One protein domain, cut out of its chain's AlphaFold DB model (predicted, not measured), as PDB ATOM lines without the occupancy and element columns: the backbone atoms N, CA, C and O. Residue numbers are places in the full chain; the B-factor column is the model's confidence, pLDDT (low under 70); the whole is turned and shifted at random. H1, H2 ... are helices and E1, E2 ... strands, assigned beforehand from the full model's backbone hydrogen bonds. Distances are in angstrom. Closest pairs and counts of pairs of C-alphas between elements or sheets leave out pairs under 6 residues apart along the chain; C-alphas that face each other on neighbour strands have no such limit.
ATOM      1  N   ASP A  64     167.582 188.225 187.810       91.44
ATOM      2  CA  ASP A  64     168.977 187.758 187.819       91.44
ATOM      3  C   ASP A  64     169.138 186.223 187.935       91.44
ATOM      4  O   ASP A  64     170.101 185.746 188.535       91.44
ATOM      5  N   VAL A  65     168.186 185.450 187.392       92.88
ATOM      6  CA  VAL A  65     168.223 183.977 187.401       92.88
ATOM      7  C   VAL A  65     169.390 183.487 186.547       92.88
ATOM      8  O   VAL A  65     169.485 183.819 185.367       92.88
ATOM      9  N   VAL A  66     170.260 182.675 187.144       94.69
ATOM     10  CA  VAL A  66     171.441 182.090 186.495       94.69
ATOM     11  C   VAL A  66     171.246 180.620 186.137       94.69
ATOM     12  O   VAL A  66     171.838 180.141 185.172       94.69
ATOM     13  N   CYS A  67     170.411 179.897 186.887       94.88
ATOM     14  CA  CYS A  67     170.105 178.498 186.620       94.88
ATOM     15  C   CYS A  67     168.803 178.049 187.289       94.88
ATOM     16  O   CYS A  67     168.248 178.726 188.161       94.88
ATOM     17  N   GLU A  68     168.349 176.869 186.881       94.38
ATOM     18  CA  GLU A  68     167.363 176.091 187.617       94.38
ATOM     19  C   GLU A  68     168.091 175.051 188.474       94.38
ATOM     20  O   GLU A  68     169.025 174.380 188.023       94.38
ATOM     21  N   MET A  69     167.649 174.889 189.716       95.94
ATOM     22  CA  MET A  69     168.089 173.807 190.587       95.94
ATOM     23  C   MET A  69     166.907 172.901 190.894       95.94
ATOM     24  O   MET A  69     165.862 173.362 191.343       95.94
ATOM     25  N   ARG A  70     167.087 171.601 190.684       94.94
ATOM     26  CA  ARG A  70     166.071 170.579 190.931       94.94
ATOM     27  C   ARG A  70     166.513 169.684 192.069       94.94
ATOM     28  O   ARG A  70     167.564 169.055 191.989       94.94
ATOM     29  N   LEU A  71     165.689 169.591 193.103       96.06
ATOM     30  CA  LEU A  71     165.876 168.674 194.216       96.06
ATOM     31  C   LEU A  71     164.857 167.541 194.122       96.06
ATOM     32  O   LEU A  71     163.647 167.746 194.233       96.06
ATOM     33  N   LEU A  72     165.357 166.330 193.910       95.38
ATOM     34  CA  LEU A  72     164.562 165.111 193.858       95.38
ATOM     35  C   LEU A  72     164.579 164.447 195.227       95.38
ATOM     36  O   LEU A  72     165.641 164.090 195.719       95.38
ATOM     37  N   CYS A  73     163.409 164.289 195.838       95.69
ATOM     38  CA  CYS A  73     163.240 163.710 197.166       95.69
ATOM     39  C   CYS A  73     162.497 162.376 197.059       95.69
ATOM     40  O   CYS A  73     161.386 162.316 196.537       95.69
ATOM     41  N   PHE A  74     163.093 161.308 197.581       95.88
ATOM     42  CA  PHE A  74     162.530 159.959 197.604       95.88
ATOM     43  C   PHE A  74     162.279 159.538 199.049       95.88
ATOM     44  O   PHE A  74     163.207 159.544 199.860       95.88
ATOM     45  N   HIS A  75     161.045 159.172 199.390       95.69
ATOM     46  CA  HIS A  75     160.700 158.764 200.753       95.69
ATOM     47  C   HIS A  75     161.349 157.420 201.108       95.69
ATOM     48  O   HIS A  75     161.094 156.392 200.477       95.69
ATOM     49  N   ASP A  76     162.189 157.423 202.140       96.62
ATOM     50  CA  ASP A  76     162.877 156.244 202.662       96.62
ATOM     51  C   ASP A  76     162.085 155.658 203.834       96.62
ATOM     52  O   ASP A  76     162.459 155.774 205.004       96.62
ATOM     53  N   ALA A  77     160.964 155.011 203.509       95.81
ATOM     54  CA  ALA A  77     160.081 154.393 204.497       95.81
ATOM     55  C   ALA A  77     160.798 153.371 205.406       95.81
ATOM     56  O   ALA A  77     160.361 153.145 206.532       95.81
ATOM     57  N   ALA A  78     161.915 152.779 204.960       96.19
ATOM     58  CA  ALA A  78     162.699 151.836 205.760       96.19
ATOM     59  C   ALA A  78     163.469 152.496 206.913       96.19
ATOM     60  O   ALA A  78     163.792 151.819 207.887       96.19
ATOM     61  N   LYS A  79     163.735 153.806 206.837       95.44
ATOM     62  CA  LYS A  79     164.269 154.593 207.960       95.44
ATOM     63  C   LYS A  79     163.179 155.098 208.910       95.44
ATOM     64  O   LYS A  79     163.500 155.603 209.983       95.44
ATOM     65  N   GLY A  80     161.909 154.913 208.545       88.81
ATOM     66  CA  GLY A  80     160.751 155.379 209.299       88.81
ATOM     67  C   GLY A  80     160.514 156.889 209.186       88.81
ATOM     68  O   GLY A  80     161.365 157.652 208.728       88.81
ATOM     69  N   GLY A  81     159.324 157.319 209.614       85.62
ATOM     70  CA  GLY A  81     158.935 158.732 209.654       85.62
ATOM     71  C   GLY A  81     158.994 159.444 208.294       85.62
ATOM     72  O   GLY A  81     158.784 158.837 207.243       85.62
ATOM     73  N   TYR A  82     159.289 160.744 208.335       88.62
ATOM     74  CA  TYR A  82     159.468 161.624 207.173       88.62
ATOM     75  C   TYR A  82     160.951 161.706 206.776       88.62
ATOM     76  O   TYR A  82     161.553 162.775 206.752       88.62
ATOM     77  N   SER A  83     161.570 160.551 206.521       93.38
ATOM     78  CA  SER A  83     162.953 160.474 206.038       93.38
ATOM     79  C   SER A  83     162.985 160.470 204.513       93.38
ATOM     80  O   SER A  83     162.346 159.626 203.888       93.38
ATOM     81  N   PHE A  84     163.786 161.346 203.905       95.06
ATOM     82  CA  PHE A  84     163.936 161.428 202.452       95.06
ATOM     83  C   PHE A  84     165.399 161.263 202.037       95.06
ATOM     84  O   PHE A  84     166.297 161.844 202.643       95.06
ATOM     85  N   ALA A  85     165.644 160.476 200.989       96.12
ATOM     86  CA  ALA A  85     166.889 160.546 200.233       96.12
ATOM     87  C   ALA A  85     166.749 161.644 199.174       96.12
ATOM     88  O   ALA A  85     165.738 161.687 198.471       96.12
ATOM     89  N   GLN A  86     167.742 162.523 199.074       95.81
ATOM     90  CA  GLN A  86     167.699 163.687 198.194       95.81
ATOM     91  C   GLN A  86     168.809 163.624 197.149       95.81
ATOM     92  O   GLN A  86     169.907 163.163 197.451       95.81
ATOM     93  N   GLU A  87     168.521 164.103 195.942       96.06
ATOM     94  CA  GLU A  87     169.505 164.292 194.877       96.06
ATOM     95  C   GLU A  87     169.299 165.645 194.204       96.06
ATOM     96  O   GLU A  87     168.179 165.998 193.820       96.06
ATOM     97  N   ARG A  88     170.390 166.399 194.060       96.25
ATOM     98  CA  ARG A  88     170.390 167.753 193.506       96.25
ATOM     99  C   ARG A  88     170.912 167.760 192.082       96.25
ATOM    100  O   ARG A  88     172.019 167.304 191.814       96.25
ATOM    101  N   LEU A  89     170.149 168.357 191.182       95.62
ATOM    102  CA  LEU A  89     170.514 168.545 189.787       95.62
ATOM    103  C   LEU A  89     170.604 170.039 189.483       95.62
ATOM    104  O   LEU A  89     169.749 170.819 189.903       95.62
ATOM    105  N   TRP A  90     171.628 170.413 188.725       95.75
ATOM    106  CA  TRP A  90     171.812 171.760 188.201       95.75
ATOM    107  C   TRP A  90     171.417 171.766 186.736       95.75
ATOM    108  O   TRP A  90     171.880 170.916 185.976       95.75
ATOM    109  N   LEU A  91     170.554 172.695 186.340       93.69
ATOM    110  CA  LEU A  91     170.009 172.762 184.995       93.69
ATOM    111  C   LEU A  91     170.315 174.132 184.402       93.69
ATOM    112  O   LEU A  91     170.077 175.172 185.021       93.69
ATOM    113  N   ARG A  92     170.857 174.131 183.185       91.62
ATOM    114  CA  ARG A  92     171.093 175.371 182.448       91.62
ATOM    115  C   ARG A  92     169.742 175.966 182.050       91.62
ATOM    116  O   ARG A  92     168.961 175.298 181.372       91.62
ATOM    117  N   ALA A  93     169.494 177.212 182.450       78.56
ATOM    118  CA  ALA A  93     168.316 177.952 182.010       78.56
ATOM    119  C   ALA A  93     168.344 178.110 180.480       78.56
ATOM    120  O   ALA A  93     169.417 178.288 179.890       78.56
ATOM    121  N   GLN A  94     167.185 178.031 179.822       69.62
ATOM    122  CA  GLN A  94     167.147 178.250 178.378       69.62
ATOM    123  C   GLN A  94     167.440 179.730 178.053       69.62
ATOM    124  O   GLN A  94     166.982 180.610 178.790       69.62
ATOM    125  N   PRO A  95     168.220 180.024 176.991       56.78
ATOM    126  CA  PRO A  95     168.752 181.366 176.704       56.78
ATOM    127  C   PRO A  95     167.697 182.470 176.556       56.78
ATOM    128  O   PRO A  95     167.997 183.654 176.679       56.78
ATOM    129  N   ASP A  96     166.474 182.082 176.241       56.31
ATOM    130  CA  ASP A  96     165.348 182.924 175.882       56.31
ATOM    131  C   ASP A  96     164.422 183.243 177.063       56.31
ATOM    132  O   ASP A  96     163.476 184.012 176.893       56.31
ATOM    133  N   GLY A  97     164.677 182.697 178.262       50.56
ATOM    134  CA  GLY A  97     163.810 182.907 179.433       50.56
ATOM    135  C   GLY A  97     162.346 182.516 179.176       50.56
ATOM    136  O   GLY A  97     161.451 182.922 179.918       50.56
ATOM    137  N   ALA A 107     164.913 169.324 175.849       68.75
ATOM    138  CA  ALA A 107     164.892 168.879 177.237       68.75
ATOM    139  C   ALA A 107     165.874 169.716 178.080       68.75
ATOM    140  O   ALA A 107     166.926 170.120 177.567       68.75
ATOM    141  N   PRO A 108     165.564 169.979 179.360       79.38
ATOM    142  CA  PRO A 108     166.442 170.774 180.197       79.38
ATOM    143  C   PRO A 108     167.804 170.077 180.333       79.38
ATOM    144  O   PRO A 108     167.884 168.862 180.532       79.38
ATOM    145  N   VAL A 109     168.878 170.853 180.178       89.56
ATOM    146  CA  VAL A 109     170.251 170.339 180.141       89.56
ATOM    147  C   VAL A 109     170.796 170.291 181.559       89.56
ATOM    148  O   VAL A 109     171.064 171.334 182.157       89.56
ATOM    149  N   VAL A 110     170.972 169.077 182.080       92.06
ATOM    150  CA  VAL A 110     171.625 168.850 183.371       92.06
ATOM    151  C   VAL A 110     173.129 169.030 183.213       92.06
ATOM    152  O   VAL A 110     173.721 168.558 182.244       92.06
ATOM    153  N   VAL A 111     173.747 169.717 184.167       93.56
ATOM    154  CA  VAL A 111     175.193 169.938 184.210       93.56
ATOM    155  C   VAL A 111     175.791 169.396 185.507       93.56
ATOM    156  O   VAL A 111     175.099 169.207 186.513       93.56
ATOM    157  N   SER A 112     177.096 169.121 185.486       94.38
ATOM    158  CA  SER A 112     177.828 168.710 186.684       94.38
ATOM    159  C   SER A 112     177.978 169.873 187.668       94.38
ATOM    160  O   SER A 112     177.861 171.040 187.299       94.38
ATOM    161  N   GLU A 113     178.290 169.553 188.924       95.88
ATOM    162  CA  GLU A 113     178.549 170.551 189.969       95.88
ATOM    163  C   GLU A 113     179.692 171.503 189.585       95.88
ATOM    164  O   GLU A 113     179.571 172.713 189.740       95.88
ATOM    165  N   ALA A 114     180.770 170.970 188.997       96.75
ATOM    166  CA  ALA A 114     181.900 171.771 188.531       96.75
ATOM    167  C   ALA A 114     181.497 172.751 187.418       96.75
ATOM    168  O   ALA A 114     181.910 173.904 187.436       96.75
ATOM    169  N   VAL A 115     180.659 172.315 186.471       96.75
ATOM    170  CA  VAL A 115     180.147 173.201 185.416       96.75
ATOM    171  C   VAL A 115     179.212 174.255 186.008       96.75
ATOM    172  O   VAL A 115     179.332 175.423 185.660       96.75
ATOM    173  N   ALA A 116     178.330 173.876 186.936       97.00
ATOM    174  CA  ALA A 116     177.436 174.813 187.612       97.00
ATOM    175  C   ALA A 116     178.206 175.886 188.400       97.00
ATOM    176  O   ALA A 116     177.863 177.066 188.332       97.00
ATOM    177  N   LEU A 117     179.266 175.495 189.110       98.19
ATOM    178  CA  LEU A 117     180.133 176.408 189.850       98.19
ATOM    179  C   LEU A 117     180.767 177.462 188.933       98.19
ATOM    180  O   LEU A 117     180.730 178.653 189.244       98.19
ATOM    181  N   GLU A 118     181.345 177.025 187.815       98.06
ATOM    182  CA  GLU A 118     182.018 177.917 186.869       98.06
ATOM    183  C   GLU A 118     181.016 178.791 186.101       98.06
ATOM    184  O   GLU A 118     181.175 180.010 186.055       98.06
ATOM    185  N   GLU A 119     179.958 178.198 185.537       96.31
ATOM    186  CA  GLU A 119     178.998 178.910 184.682       96.31
ATOM    187  C   GLU A 119     178.039 179.809 185.475       96.31
ATOM    188  O   GLU A 119     177.794 180.945 185.069       96.31
ATOM    189  N   PHE A 120     177.478 179.327 186.588       96.75
ATOM    190  CA  PHE A 120     176.373 180.009 187.277       96.75
ATOM    191  C   PHE A 120     176.846 180.845 188.465       96.75
ATOM    192  O   PHE A 120     176.279 181.900 188.747       96.75
ATOM    193  N   PHE A 121     177.909 180.399 189.139       97.75
ATOM    194  CA  PHE A 121     178.432 181.046 190.344       97.75
ATOM    195  C   PHE A 121     179.777 181.748 190.129       97.75
ATOM    196  O   PHE A 121     180.323 182.311 191.079       97.75
ATOM    197  N   GLN A 122     180.306 181.765 188.899       97.44
ATOM    198  CA  GLN A 122     181.568 182.433 188.550       97.44
ATOM    199  C   GLN A 122     182.744 181.954 189.430       97.44
ATOM    200  O   GLN A 122     183.561 182.754 189.886       97.44
ATOM    201  N   GLY A 123     182.777 180.657 189.757       97.81
ATOM    202  CA  GLY A 123     183.776 180.054 190.645       97.81
ATOM    203  C   GLY A 123     183.505 180.243 192.147       97.81
ATOM    204  O   GLY A 123     184.278 179.772 192.983       97.81
ATOM    205  N   SER A 124     182.415 180.919 192.530       98.31
ATOM    206  CA  SER A 124     182.097 181.211 193.931       98.31
ATOM    207  C   SER A 124     181.479 180.016 194.655       98.31
ATOM    208  O   SER A 124     180.266 179.797 194.658       98.31
ATOM    209  N   GLN A 125     182.335 179.278 195.356       98.44
ATOM    210  CA  GLN A 125     181.953 178.178 196.247       98.44
ATOM    211  C   GLN A 125     180.974 178.615 197.347       98.44
ATOM    212  O   GLN A 125     180.075 177.869 197.726       98.44
ATOM    213  N   GLU A 126     181.145 179.829 197.873       98.44
ATOM    214  CA  GLU A 126     180.250 180.382 198.891       98.44
ATOM    215  C   GLU A 126     178.854 180.651 198.317       98.44
ATOM    216  O   GLU A 126     177.856 180.285 198.939       98.44
ATOM    217  N   GLY A 127     178.782 181.223 197.108       98.25
ATOM    218  CA  GLY A 127     177.521 181.466 196.408       98.25
ATOM    219  C   GLY A 127     176.750 180.173 196.153       98.25
ATOM    220  O   GLY A 127     175.562 180.096 196.472       98.25
ATOM    221  N   MET A 128     177.441 179.144 195.662       98.50
ATOM    222  CA  MET A 128     176.845 177.837 195.401       98.50
ATOM    223  C   MET A 128     176.305 177.194 196.682       98.50
ATOM    224  O   MET A 128     175.123 176.866 196.749       98.50
ATOM    225  N   LYS A 129     177.117 177.116 197.745       98.50
ATOM    226  CA  LYS A 129     176.692 176.548 199.037       98.50
ATOM    227  C   LYS A 129     175.525 177.298 199.666       98.50
ATOM    228  O   LYS A 129     174.664 176.684 200.293       98.50
ATOM    229  N   LYS A 130     175.484 178.626 199.517       98.38
ATOM    230  CA  LYS A 130     174.353 179.431 199.984       98.38
ATOM    231  C   LYS A 130     173.070 179.052 199.240       98.38
ATOM    232  O   LYS A 130     172.048 178.856 199.891       98.38
ATOM    233  N   ALA A 131     173.129 178.911 197.914       98.31
ATOM    234  CA  ALA A 131     171.982 178.480 197.118       98.31
ATOM    235  C   ALA A 131     171.489 177.089 197.545       98.31
ATOM    236  O   ALA A 131     170.296 176.889 197.754       98.31
ATOM    237  N   GLU A 132     172.406 176.142 197.742       98.38
ATOM    238  CA  GLU A 132     172.067 174.793 198.208       98.38
ATOM    239  C   GLU A 132     171.366 174.814 199.569       98.38
ATOM    240  O   GLU A 132     170.300 174.224 199.718       98.38
ATOM    241  N   ALA A 133     171.913 175.553 200.538       98.31
ATOM    242  CA  ALA A 133     171.334 175.659 201.874       98.31
ATOM    243  C   ALA A 133     169.939 176.311 201.866       98.31
ATOM    244  O   ALA A 133     169.053 175.897 202.616       98.31
ATOM    245  N   GLU A 134     169.724 177.332 201.030       98.31
ATOM    246  CA  GLU A 134     168.407 177.957 200.877       98.31
ATOM    247  C   GLU A 134     167.391 177.002 200.240       98.31
ATOM    248  O   GLU A 134     166.255 176.921 200.710       98.31
ATOM    249  N   ALA A 135     167.792 176.239 199.223       97.94
ATOM    250  CA  ALA A 135     166.922 175.251 198.597       97.94
ATOM    251  C   ALA A 135     166.578 174.086 199.522       97.94
ATOM    252  O   ALA A 135     165.420 173.676 199.563       97.94
ATOM    253  N   ASP A 136     167.540 173.594 200.303       97.44
ATOM    254  CA  ASP A 136     167.305 172.528 201.279       97.44
ATOM    255  C   ASP A 136     166.297 172.979 202.342       97.44
ATOM    256  O   ASP A 136     165.353 172.254 202.660       97.44
ATOM    257  N   LYS A 137     166.420 174.226 202.811       97.75
ATOM    258  CA  LYS A 137     165.459 174.836 203.736       97.75
ATOM    259  C   LYS A 137     164.061 174.978 203.124       97.75
ATOM    260  O   LYS A 137     163.067 174.693 203.789       97.75
ATOM    261  N   LEU A 138     163.960 175.425 201.869       96.88
ATOM    262  CA  LEU A 138     162.671 175.515 201.175       96.88
ATOM    263  C   LEU A 138     162.051 174.127 200.967       96.88
ATOM    264  O   LEU A 138     160.850 173.958 201.165       96.88
ATOM    265  N   ALA A 139     162.853 173.129 200.601       95.44
ATOM    266  CA  ALA A 139     162.396 171.755 200.442       95.44
ATOM    267  C   ALA A 139     161.892 171.163 201.763       95.44
ATOM    268  O   ALA A 139     160.852 170.509 201.769       95.44
ATOM    269  N   GLU A 140     162.573 171.427 202.880       94.94
ATOM    270  CA  GLU A 140     162.102 171.050 204.215       94.94
ATOM    271  C   GLU A 140     160.730 171.674 204.514       94.94
ATOM    272  O   GLU A 140     159.813 170.979 204.948       94.94
ATOM    273  N   TRP A 141     160.541 172.962 204.216       95.62
ATOM    274  CA  TRP A 141     159.245 173.623 204.400       95.62
ATOM    275  C   TRP A 141     158.141 173.028 203.529       95.62
ATOM    276  O   TRP A 141     157.029 172.830 204.018       95.62
ATOM    277  N   TRP A 142     158.437 172.686 202.275       93.81
ATOM    278  CA  TRP A 142     157.474 172.000 201.415       93.81
ATOM    279  C   TRP A 142     157.141 170.595 201.914       93.81
ATOM    280  O   TRP A 142     155.980 170.193 201.881       93.81
ATOM    281  N   GLN A 143     158.122 169.860 202.435       91.62
ATOM    282  CA  GLN A 143     157.884 168.562 203.068       91.62
ATOM    283  C   GLN A 143     157.009 168.695 204.320       91.62
ATOM    284  O   GLN A 143     156.084 167.904 204.492       91.62
ATOM    285  N   ILE A 144     157.239 169.712 205.157       92.00
ATOM    286  CA  ILE A 144     156.379 170.021 206.311       92.00
ATOM    287  C   ILE A 144     154.960 170.352 205.848       92.00
ATOM    288  O   ILE A 144     154.003 169.836 206.417       92.00
ATOM    289  N   TRP A 145     154.811 171.164 204.801       90.88
ATOM    290  CA  TRP A 145     153.504 171.474 204.227       90.88
ATOM    291  C   TRP A 145     152.792 170.216 203.707       90.88
ATOM    292  O   TRP A 145     151.622 170.004 204.001       90.88
ATOM    293  N   PHE A 146     153.496 169.289 203.051       88.94
ATOM    294  CA  PHE A 146     152.893 168.003 202.684       88.94
ATOM    295  C   PHE A 146     152.390 167.207 203.895       88.94
ATOM    296  O   PHE A 146     151.397 166.497 203.771       88.94
ATOM    297  N   CYS A 147     153.010 167.341 205.071       88.69
ATOM    298  CA  CYS A 147     152.509 166.711 206.296       88.69
ATOM    299  C   CYS A 147     151.162 167.287 206.758       88.69
ATOM    300  O   CYS A 147     150.456 166.626 207.518       88.69
ATOM    301  N   THR A 148     150.818 168.518 206.363       89.81
ATOM    302  CA  THR A 148     149.533 169.140 206.719       89.81
ATOM    303  C   THR A 148     148.430 168.768 205.741       89.81
ATOM    304  O   THR A 148     147.277 168.653 206.147       89.81
ATOM    305  N   GLU A 149     148.786 168.538 204.477       86.06
ATOM    306  CA  GLU A 149     147.824 168.252 203.408       86.06
ATOM    307  C   GLU A 149     147.607 166.758 203.157       86.06
ATOM    308  O   GLU A 149     146.569 166.358 202.631       86.06
ATOM    309  N   CYS A 150     148.583 165.915 203.495       86.19
ATOM    310  CA  CYS A 150     148.557 164.489 203.195       86.19
ATOM    311  C   CYS A 150     148.733 163.655 204.474       86.19
ATOM    312  O   CYS A 150     149.644 163.916 205.261       86.19
ATOM    313  N   PRO A 151     147.913 162.603 204.676       86.62
ATOM    314  CA  PRO A 151     148.052 161.714 205.832       86.62
ATOM    315  C   PRO A 151     149.345 160.887 205.793       86.62
ATOM    316  O   PRO A 151     149.759 160.333 206.808       86.62
ATOM    317  N   GLU A 152     149.961 160.776 204.617       87.62
ATOM    318  CA  GLU A 152     151.186 160.029 204.377       87.62
ATOM    319  C   GLU A 152     152.163 160.902 203.573       87.62
ATOM    320  O   GLU A 152     151.720 161.696 202.735       87.62
ATOM    321  N   PRO A 153     153.484 160.761 203.787       88.62
ATOM    322  CA  PRO A 153     154.479 161.441 202.969       88.62
ATOM    323  C   PRO A 153     154.342 161.057 201.486       88.62
ATOM    324  O   PRO A 153     154.084 159.884 201.184       88.62
ATOM    325  N   PRO A 154     154.583 161.989 200.546       91.62
ATOM    326  CA  PRO A 154     154.681 161.630 199.139       91.62
ATOM    327  C   PRO A 154     155.866 160.681 198.940       91.62
ATOM    328  O   PRO A 154     156.968 160.941 199.424       91.62
ATOM    329  N   GLN A 155     155.670 159.585 198.201       93.69
ATOM    330  CA  GLN A 155     156.754 158.624 197.948       93.69
ATOM    331  C   GLN A 155     157.896 159.259 197.145       93.69
ATOM    332  O   GLN A 155     159.057 158.869 197.261       93.69
ATOM    333  N   TYR A 156     157.555 160.251 196.330       92.88
ATOM    334  CA  TYR A 156     158.480 161.028 195.534       92.88
ATOM    335  C   TYR A 156     157.965 162.461 195.417       92.88
ATOM    336  O   TYR A 156     156.785 162.667 195.138       92.88
ATOM    337  N   ALA A 157     158.865 163.423 195.585       93.19
ATOM    338  CA  ALA A 157     158.613 164.829 195.319       93.19
ATOM    339  C   ALA A 157     159.772 165.427 194.518       93.19
ATOM    340  O   ALA A 157     160.942 165.107 194.746       93.19
ATOM    341  N   ARG A 158     159.438 166.313 193.586       93.56
ATOM    342  CA  ARG A 158     160.377 167.151 192.842       93.56
ATOM    343  C   ARG A 158     160.174 168.595 193.266       93.56
ATOM    344  O   ARG A 158     159.056 169.093 193.183       93.56
ATOM    345  N   PHE A 159     161.245 169.265 193.662       93.81
ATOM    346  CA  PHE A 159     161.237 170.698 193.926       93.81
ATOM    347  C   PHE A 159     162.171 171.385 192.947       93.81
ATOM    348  O   PHE A 159     163.370 171.120 192.950       93.81
ATOM    349  N   ASP A 160     161.616 172.253 192.117       92.94
ATOM    350  CA  ASP A 160     162.371 173.073 191.189       92.94
ATOM    351  C   ASP A 160     162.471 174.483 191.748       92.94
ATOM    352  O   ASP A 160     161.502 175.049 192.268       92.94
ATOM    353  N   PHE A 161     163.661 175.050 191.634       94.94
ATOM    354  CA  PHE A 161     163.995 176.355 192.157       94.94
ATOM    355  C   PHE A 161     164.650 177.210 191.079       94.94
ATOM    356  O   PHE A 161     165.528 176.741 190.353       94.94
ATOM    357  N   LEU A 162     164.272 178.485 191.032       94.25
ATOM    358  CA  LEU A 162     165.023 179.507 190.315       94.25
ATOM    359  C   LEU A 162     166.140 180.006 191.228       94.25
ATOM    360  O   LEU A 162     165.879 180.448 192.352       94.25
ATOM    361  N   VAL A 163     167.376 179.939 190.740       96.75
ATOM    362  CA  VAL A 163     168.549 180.430 191.458       96.75
ATOM    363  C   VAL A 163     169.016 181.713 190.805       96.75
ATOM    364  O   VAL A 163     169.353 181.725 189.622       96.75
ATOM    365  N   SER A 164     169.079 182.780 191.591       96.38
ATOM    366  CA  SER A 164     169.679 184.047 191.185       96.38
ATOM    367  C   SER A 164     171.044 184.205 191.825       96.38
ATOM    368  O   SER A 164     171.241 183.808 192.975       96.38
ATOM    369  N   TYR A 165     171.985 184.810 191.105       97.00
ATOM    370  CA  TYR A 165     173.320 185.058 191.637       97.00
ATOM    371  C   TYR A 165     173.948 186.323 191.056       97.00
ATOM    372  O   TYR A 165     173.901 186.586 189.857       97.00
ATOM    373  N   SER A 166     174.600 187.090 191.927       96.81
ATOM    374  CA  SER A 166     175.551 188.134 191.544       96.81
ATOM    375  C   SER A 166     176.656 188.222 192.593       96.81
ATOM    376  O   SER A 166     176.404 187.955 193.768       96.81
ATOM    377  N   ALA A 167     177.861 188.630 192.191       95.00
ATOM    378  CA  ALA A 167     178.993 188.747 193.111       95.00
ATOM    379  C   ALA A 167     178.705 189.698 194.293       95.00
ATOM    380  O   ALA A 167     179.110 189.416 195.416       95.00
ATOM    381  N   ASP A 168     177.946 190.775 194.058       95.62
ATOM    382  CA  ASP A 168     177.670 191.797 195.076       95.62
ATOM    383  C   ASP A 168     176.545 191.408 196.052       95.62
ATOM    384  O   ASP A 168     176.560 191.823 197.211       95.62
ATOM    385  N   LYS A 169     175.544 190.638 195.598       95.25
ATOM    386  CA  LYS A 169     174.358 190.274 196.405       95.25
ATOM    387  C   LYS A 169     174.403 188.834 196.933       95.25
ATOM    388  O   LYS A 169     173.616 188.471 197.810       95.25
ATOM    389  N   GLY A 170     175.309 188.013 196.405       96.44
ATOM    390  CA  GLY A 170     175.343 186.573 196.626       96.44
ATOM    391  C   GLY A 170     174.204 185.842 195.912       96.44
ATOM    392  O   GLY A 170     173.541 186.393 195.030       96.44
ATOM    393  N   ALA A 171     173.997 184.580 196.293       97.88
ATOM    394  CA  ALA A 171     172.913 183.764 195.760       97.88
ATOM    395  C   ALA A 171     171.588 184.009 196.495       97.88
ATOM    396  O   ALA A 171     171.598 184.338 197.687       97.88
ATOM    397  N   SER A 172     170.474 183.813 195.794       97.44
ATOM    398  CA  SER A 172     169.130 183.709 196.370       97.44
ATOM    399  C   SER A 172     168.307 182.667 195.623       97.44
ATOM    400  O   SER A 172     168.433 182.548 194.403       97.44
ATOM    401  N   VAL A 173     167.431 181.962 196.334       97.00
ATOM    402  CA  VAL A 173     166.623 180.877 195.765       97.00
ATOM    403  C   VAL A 173     165.131 181.154 195.907       97.00
ATOM    404  O   VAL A 173     164.651 181.529 196.975       97.00
ATOM    405  N   SER A 174     164.381 180.940 194.826       94.88
ATOM    406  CA  SER A 174     162.915 181.014 194.806       94.88
ATOM    407  C   SER A 174     162.318 179.690 194.347       94.88
ATOM    408  O   SER A 174     162.826 179.081 193.410       94.88
ATOM    409  N   THR A 175     161.222 179.245 194.964       92.19
ATOM    410  CA  THR A 175     160.467 178.094 194.445       92.19
ATOM    411  C   THR A 175     159.916 178.410 193.057       92.19
ATOM    412  O   THR A 175     159.416 179.508 192.815       92.19
ATOM    413  N   TRP A 176     160.042 177.449 192.147       87.81
ATOM    414  CA  TRP A 176     159.532 177.522 190.783       87.81
ATOM    415  C   TRP A 176     158.364 176.571 190.581       87.81
ATOM    416  O   TRP A 176     157.247 176.974 190.265       87.81
ATOM    417  N   GLU A 177     158.621 175.290 190.811       86.31
ATOM    418  CA  GLU A 177     157.667 174.231 190.553       86.31
ATOM    419  C   GLU A 177     157.789 173.162 191.631       86.31
ATOM    420  O   GLU A 177     158.880 172.816 192.080       86.31
ATOM    421  N   ILE A 178     156.647 172.626 192.044       85.50
ATOM    422  CA  ILE A 178     156.574 171.481 192.941       85.50
ATOM    423  C   ILE A 178     155.856 170.393 192.181       85.50
ATOM    424  O   ILE A 178     154.777 170.635 191.636       85.50
ATOM    425  N   GLY A 179     156.454 169.211 192.155       79.94
ATOM    426  CA  GLY A 179     155.927 168.112 191.388       79.94
ATOM    427  C   GLY A 179     155.797 166.795 192.093       79.94
ATOM    428  O   GLY A 179     156.668 166.395 192.864       79.94
ATOM    429  N   ASP A 180     154.715 166.105 191.747       68.75
ATOM    430  CA  ASP A 180     154.416 164.756 192.166       68.75
ATOM    431  C   ASP A 180     154.395 163.808 190.952       68.75
ATOM    432  O   ASP A 180     153.908 164.113 189.866       68.75
ATOM    433  N   SER A 181     154.973 162.624 191.148       56.09
ATOM    434  CA  SER A 181     154.676 161.375 190.423       56.09
ATOM    435  C   SER A 181     154.889 161.269 188.894       56.09
ATOM    436  O   SER A 181     154.964 160.143 188.405       56.09
ATOM    437  N   SER A 182     155.012 162.356 188.124       58.53
ATOM    438  CA  SER A 182     154.993 162.337 186.644       58.53
ATOM    439  C   SER A 182     156.247 162.909 185.966       58.53
ATOM    440  O   SER A 182     156.370 162.876 184.742       58.53
ATOM    441  N   SER A 183     157.215 163.394 186.740       60.12
ATOM    442  CA  SER A 183     158.331 164.169 186.209       60.12
ATOM    443  C   SER A 183     159.491 163.336 185.662       60.12
ATOM    444  O   SER A 183     159.855 162.273 186.178       60.12
ATOM    445  N   SER A 184     160.124 163.887 184.624       76.75
ATOM    446  CA  SER A 184     161.447 163.475 184.159       76.75
ATOM    447  C   SER A 184     162.424 163.400 185.335       76.75
ATOM    448  O   SER A 184     162.560 164.352 186.106       76.75
ATOM    449  N   LEU A 185     163.129 162.274 185.443       84.31
ATOM    450  CA  LEU A 185     164.218 162.091 186.402       84.31
ATOM    451  C   LEU A 185     165.511 162.790 185.968       84.31
ATOM    452  O   LEU A 185     166.504 162.687 186.677       84.31
ATOM    453  N   CYS A 186     165.506 163.483 184.820       85.88
ATOM    454  CA  CYS A 186     166.622 164.300 184.345       85.88
ATOM    455  C   CYS A 186     167.965 163.566 184.410       85.88
ATOM    456  O   CYS A 186     168.931 164.053 184.982       85.88
ATOM    457  N   GLY A 187     167.996 162.360 183.845       86.38
ATOM    458  CA  GLY A 187     169.212 161.559 183.812       86.38
ATOM    459  C   GLY A 187     169.487 160.755 185.082       86.38
ATOM    460  O   GLY A 187     170.581 160.224 185.188       86.38
ATOM    461  N   LEU A 188     168.554 160.612 186.034       90.50
ATOM    462  CA  LEU A 188     168.699 159.632 187.121       90.50
ATOM    463  C   LEU A 188     168.107 158.262 186.778       90.50
ATOM    464  O   LEU A 188     167.083 158.148 186.098       90.50
ATOM    465  N   GLU A 189     168.717 157.215 187.335       93.06
ATOM    466  CA  GLU A 189     168.135 155.876 187.356       93.06
ATOM    467  C   GLU A 189     166.812 155.842 188.142       93.06
ATOM    468  O   GLU A 189     166.622 156.506 189.163       93.06
ATOM    469  N   VAL A 190     165.892 154.976 187.711       93.94
ATOM    470  CA  VAL A 190     164.549 154.852 188.308       93.94
ATOM    471  C   VAL A 190     164.515 154.061 189.621       93.94
ATOM    472  O   VAL A 190     163.458 153.960 190.239       93.94
ATOM    473  N   GLY A 191     165.638 153.470 190.045       95.31
ATOM    474  CA  GLY A 191     165.687 152.508 191.152       95.31
ATOM    475  C   GLY A 191     165.152 153.067 192.473       95.31
ATOM    476  O   GLY A 191     164.268 152.458 193.080       95.31
ATOM    477  N   ALA A 192     165.648 154.234 192.898       95.69
ATOM    478  CA  ALA A 192     165.238 154.862 194.156       95.69
ATOM    479  C   ALA A 192     163.750 155.236 194.138       95.69
ATOM    480  O   ALA A 192     163.017 154.888 195.063       95.69
ATOM    481  N   ARG A 193     163.282 155.839 193.037       94.62
ATOM    482  CA  ARG A 193     161.864 156.165 192.828       94.62
ATOM    483  C   ARG A 193     160.983 154.925 192.916       94.62
ATOM    484  O   ARG A 193     160.028 154.909 193.683       94.62
ATOM    485  N   ASN A 194     161.310 153.884 192.152       95.62
ATOM    486  CA  ASN A 194     160.511 152.664 192.103       95.62
ATOM    487  C   ASN A 194     160.431 152.000 193.482       95.62
ATOM    488  O   ASN A 194     159.365 151.516 193.855       95.62
ATOM    489  N   MET A 195     161.527 152.002 194.252       97.31
ATOM    490  CA  MET A 195     161.517 151.459 195.608       97.31
ATOM    491  C   MET A 195     160.675 152.306 196.566       97.31
ATOM    492  O   MET A 195     159.889 151.746 197.326       97.31
ATOM    493  N   ALA A 196     160.781 153.636 196.506       96.12
ATOM    494  CA  ALA A 196     159.962 154.527 197.326       96.12
ATOM    495  C   ALA A 196     158.462 154.346 197.029       96.12
ATOM    496  O   ALA A 196     157.660 154.164 197.947       96.12
ATOM    497  N   THR A 197     158.083 154.290 195.746       95.00
ATOM    498  CA  THR A 197     156.704 154.014 195.317       95.00
ATOM    499  C   THR A 197     156.228 152.642 195.790       95.00
ATOM    500  O   THR A 197     155.134 152.527 196.341       95.00
ATOM    501  N   LEU A 198     157.046 151.598 195.618       96.44
ATOM    502  CA  LEU A 198     156.692 150.242 196.031       96.44
ATOM    503  C   LEU A 198     156.539 150.130 197.555       96.44
ATOM    504  O   LEU A 198     155.586 149.509 198.015       96.44
ATOM    505  N   ASN A 199     157.417 150.769 198.332       96.56
ATOM    506  CA  ASN A 199     157.298 150.848 199.787       96.56
ATOM    507  C   ASN A 199     155.976 151.497 200.219       96.56
ATOM    508  O   ASN A 199     155.314 150.978 201.113       96.56
ATOM    509  N   GLY A 200     155.568 152.596 199.572       94.00
ATOM    510  CA  GLY A 200     154.285 153.246 199.859       94.00
ATOM    511  C   GLY A 200     153.073 152.381 199.493       94.00
ATOM    512  O   GLY A 200     152.111 152.289 200.261       94.00
ATOM    513  N   ALA A 201     153.130 151.688 198.350       94.94
ATOM    514  CA  ALA A 201     152.077 150.772 197.910       94.94
ATOM    515  C   ALA A 201     151.952 149.531 198.817       94.94
ATOM    516  O   ALA A 201     150.847 149.061 199.073       94.94
ATOM    517  N   MET A 202     153.078 149.029 199.334       96.50
ATOM    518  CA  MET A 202     153.165 147.828 200.171       96.50
ATOM    519  C   MET A 202     153.245 148.143 201.673       96.50
ATOM    520  O   MET A 202     153.673 147.299 202.456       96.50
ATOM    521  N   ARG A 203     152.834 149.340 202.106       93.25
ATOM    522  CA  ARG A 203     152.970 149.788 203.505       93.25
ATOM    523  C   ARG A 203     152.262 148.912 204.545       93.25
ATOM    524  O   ARG A 203     152.660 148.908 205.702       93.25
ATOM    525  N   ASN A 204     151.245 148.160 204.122       94.50
ATOM    526  CA  ASN A 204     150.484 147.226 204.958       94.50
ATOM    527  C   ASN A 204     150.879 145.756 204.704       94.50
ATOM    528  O   ASN A 204     150.074 144.853 204.909       94.50
ATOM    529  N   ASP A 205     152.084 145.498 204.188       96.00
ATOM    530  CA  ASP A 205     152.572 144.141 203.942       96.00
ATOM    531  C   ASP A 205     152.806 143.376 205.255       96.00
ATOM    532  O   ASP A 205     153.845 143.496 205.901       96.00
ATOM    533  N   GLU A 206     151.857 142.512 205.613       96.69
ATOM    534  CA  GLU A 206     151.911 141.674 206.821       96.69
ATOM    535  C   GLU A 206     153.056 140.648 206.802       96.69
ATOM    536  O   GLU A 206     153.412 140.082 207.836       96.69
ATOM    537  N   THR A 207     153.662 140.399 205.635       96.69
ATOM    538  CA  THR A 207     154.766 139.438 205.502       96.69
ATOM    539  C   THR A 207     156.107 139.977 206.008       96.69
ATOM    540  O   THR A 207     157.069 139.213 206.109       96.69
ATOM    541  N   GLY A 208     156.194 141.281 206.303       94.75
ATOM    542  CA  GLY A 208     157.426 141.944 206.733       94.75
ATOM    543  C   GLY A 208     158.484 142.057 205.630       94.75
ATOM    544  O   GLY A 208     159.661 142.282 205.921       94.75
ATOM    545  N   ARG A 209     158.112 141.880 204.353       96.12
ATOM    546  CA  ARG A 209     159.043 142.084 203.234       96.12
ATOM    547  C   ARG A 209     159.280 143.568 202.982       96.12
ATOM    548  O   ARG A 209     160.385 143.895 202.544       96.12
ATOM    549  N   PHE A 210     158.294 144.417 203.255       96.81
ATOM    550  CA  PHE A 210     158.363 145.872 203.121       96.81
ATOM    551  C   PHE A 210     158.265 146.585 204.478       96.81
ATOM    552  O   PHE A 210     157.667 146.039 205.405       96.81
ATOM    553  N   PRO A 211     158.844 147.796 204.603       97.00
ATOM    554  CA  PRO A 211     159.595 148.537 203.580       97.00
ATOM    555  C   PRO A 211     161.005 147.970 203.318       97.00
ATOM    556  O   PRO A 211     161.589 147.268 204.142       97.00
ATOM    557  N   LYS A 212     161.573 148.287 202.152       97.44
ATOM    558  CA  LYS A 212     162.972 148.025 201.783       97.44
ATOM    559  C   LYS A 212     163.760 149.330 201.723       97.44
ATOM    560  O   LYS A 212     163.218 150.365 201.345       97.44
ATOM    561  N   THR A 213     165.047 149.277 202.051       96.69
ATOM    562  CA  THR A 213     165.954 150.422 201.887       96.69
ATOM    563  C   THR A 213     165.998 150.870 200.428       96.69
ATOM    564  O   THR A 213     165.991 150.036 199.519       96.69
ATOM    565  N   LEU A 214     166.063 152.184 200.206       97.75
ATOM    566  CA  LEU A 214     166.246 152.729 198.865       97.75
ATOM    567  C   LEU A 214     167.597 152.277 198.277       97.75
ATOM    568  O   LEU A 214     168.609 152.308 198.984       97.75
ATOM    569  N   PRO A 215     167.655 151.867 196.998       97.00
ATOM    570  CA  PRO A 215     168.933 151.691 196.319       97.00
ATOM    571  C   PRO A 215     169.669 153.041 196.201       97.00
ATOM    572  O   PRO A 215     169.020 154.091 196.236       97.00
ATOM    573  N   PRO A 216     171.005 153.036 196.029       95.75
ATOM    574  CA  PRO A 216     171.761 154.258 195.776       95.75
ATOM    575  C   PRO A 216     171.197 155.022 194.576       95.75
ATOM    576  O   PRO A 216     170.884 154.419 193.548       95.75
ATOM    577  N   ILE A 217     171.093 156.343 194.705       95.06
ATOM    578  CA  ILE A 217     170.723 157.214 193.592       95.06
ATOM    579  C   ILE A 217     171.928 157.303 192.652       95.06
ATOM    580  O   ILE A 217     173.055 157.497 193.107       95.06
ATOM    581  N   ARG A 218     171.702 157.103 191.351       93.38
ATOM    582  CA  ARG A 218     172.748 157.104 190.320       93.38
ATOM    583  C   ARG A 218     172.337 157.984 189.153       93.38
ATOM    584  O   ARG A 218     171.183 157.918 188.718       93.38
ATOM    585  N   ARG A 219     173.284 158.768 188.638       91.31
ATOM    586  CA  ARG A 219     173.147 159.507 187.380       91.31
ATOM    587  C   ARG A 219     173.546 158.586 186.228       91.31
ATOM    588  O   ARG A 219     174.511 157.839 186.335       91.31
ATOM    589  N   LEU A 220     172.801 158.633 185.131       86.12
ATOM    590  CA  LEU A 220     173.040 157.818 183.941       86.12
ATOM    591  C   LEU A 220     174.381 158.168 183.286       86.12
ATOM    592  O   LEU A 220     175.063 157.268 182.800       86.12
ATOM    593  N   ASP A 221     174.789 159.435 183.362       78.75
ATOM    594  CA  ASP A 221     176.051 159.932 182.801       78.75
ATOM    595  C   ASP A 221     177.293 159.441 183.572       78.75
ATOM    596  O   ASP A 221     178.397 159.464 183.035       78.75
ATOM    597  N   ASP A 222     177.118 158.940 184.804       65.56
ATOM    598  CA  ASP A 222     178.198 158.353 185.611       65.56
ATOM    599  C   ASP A 222     178.467 156.883 185.252       65.56
ATOM    600  O   ASP A 222     179.387 156.259 185.788       65.56
ATOM    601  N   THR A 223     177.669 156.298 184.353       53.34
ATOM    602  CA  THR A 223     177.890 154.929 183.889       53.34
ATOM    603  C   THR A 223     179.034 154.950 182.876       53.34
ATOM    604  O   THR A 223     178.884 155.576 181.825       53.34
TER     605      THR A 223
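Overview. This is residues 64 to 97 and 107 to 223 of the 226 residues of the protein "Hypothetical protein" of Alexandrium catenella (UniProt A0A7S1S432). A long, strongly twisted sheet of five strands curls round H2, a long helix that lies over one of its faces, with the short helix H1 near one end of H2. The third helix, H3, sits at the end of the sheet where E1 stops and E4 starts; beyond it residues 202 to 223, with no named element, run out and fold back. The printed part has 151 residues, in the order E1, E2, E3, H1, H2, E4, E5, H3; the sheet runs E3, E2, E1, E4, E5, all antiparallel, and the class is mixed, helices and strands. H1 and H2 on one face of the sheet make two layers, one of helices and one of strands. The whole is compact, with a radius of gyration of the C-alphas of 16.6 A, yet elongated, spanning 57 by 37 by 27 A.

Arrangement. Start with E1, residues 65 to 75, which forms a hairpin with E2, residues 84 to 92; look at N 70 and O 89, 2.9 A apart, within hydrogen-bond range. E3, residues 109 to 111, is an edge strand antiparallel to E2, with N 111 and O 90 at 2.9 A. Next, H1, residues 113 to 121, touches H2, residues 125 to 149, about perpendicular at 80 degrees; H2 does so with residues 125 to 128 alone, and the closest C-alphas are those of Phe 121 and Gly 127, 6.1 A. On the other side of E1 from E2 find E4, residues 156 to 166, with N 159 and O 71 at 2.9 A. E4 forms a hairpin with E5, residues 170 to 180, the other edge strand, with N 160 and O 177 at 2.8 A. The closest C-alphas of H2 and E5 are those of Gly 127 and Ala 171, 5.2 A. H3, residues 191 to 201, is on the sheet at a height over the sheet of 7.4 A, and its closest C-alpha pair with E1 is Ala 196 and His 75, 5.5 A. H3 is apart from H1 and H2. In H1, H2 and H3 every O i to N i+4 pair is within hydrogen-bond range.

Along the chain. Find C-alpha 65 at (168.223, 183.977, 187.401); from there E1 runs 29.5 A to C-alpha 75. E2 measures 25.4 A, E4 32.3 A and E5 30.6 A. H2 runs 36.3 A from C-alpha 125 at (181.953, 178.178, 196.247). H3 ends at C-alpha 201, at (152.077, 150.772, 197.910).

Size, cuts and confidence. The C-alphas farthest apart are those of Asp 168 and Thr 207, 58.1 A. Residues 98 to 106 are not printed, and C-alphas 97 and 107 are 14.2 A apart across this cut. Of the links that are printed whole, none is long. Confidence is low, under 70, at residues 94 to 97, 107, 180 to 183 and 222 to 223.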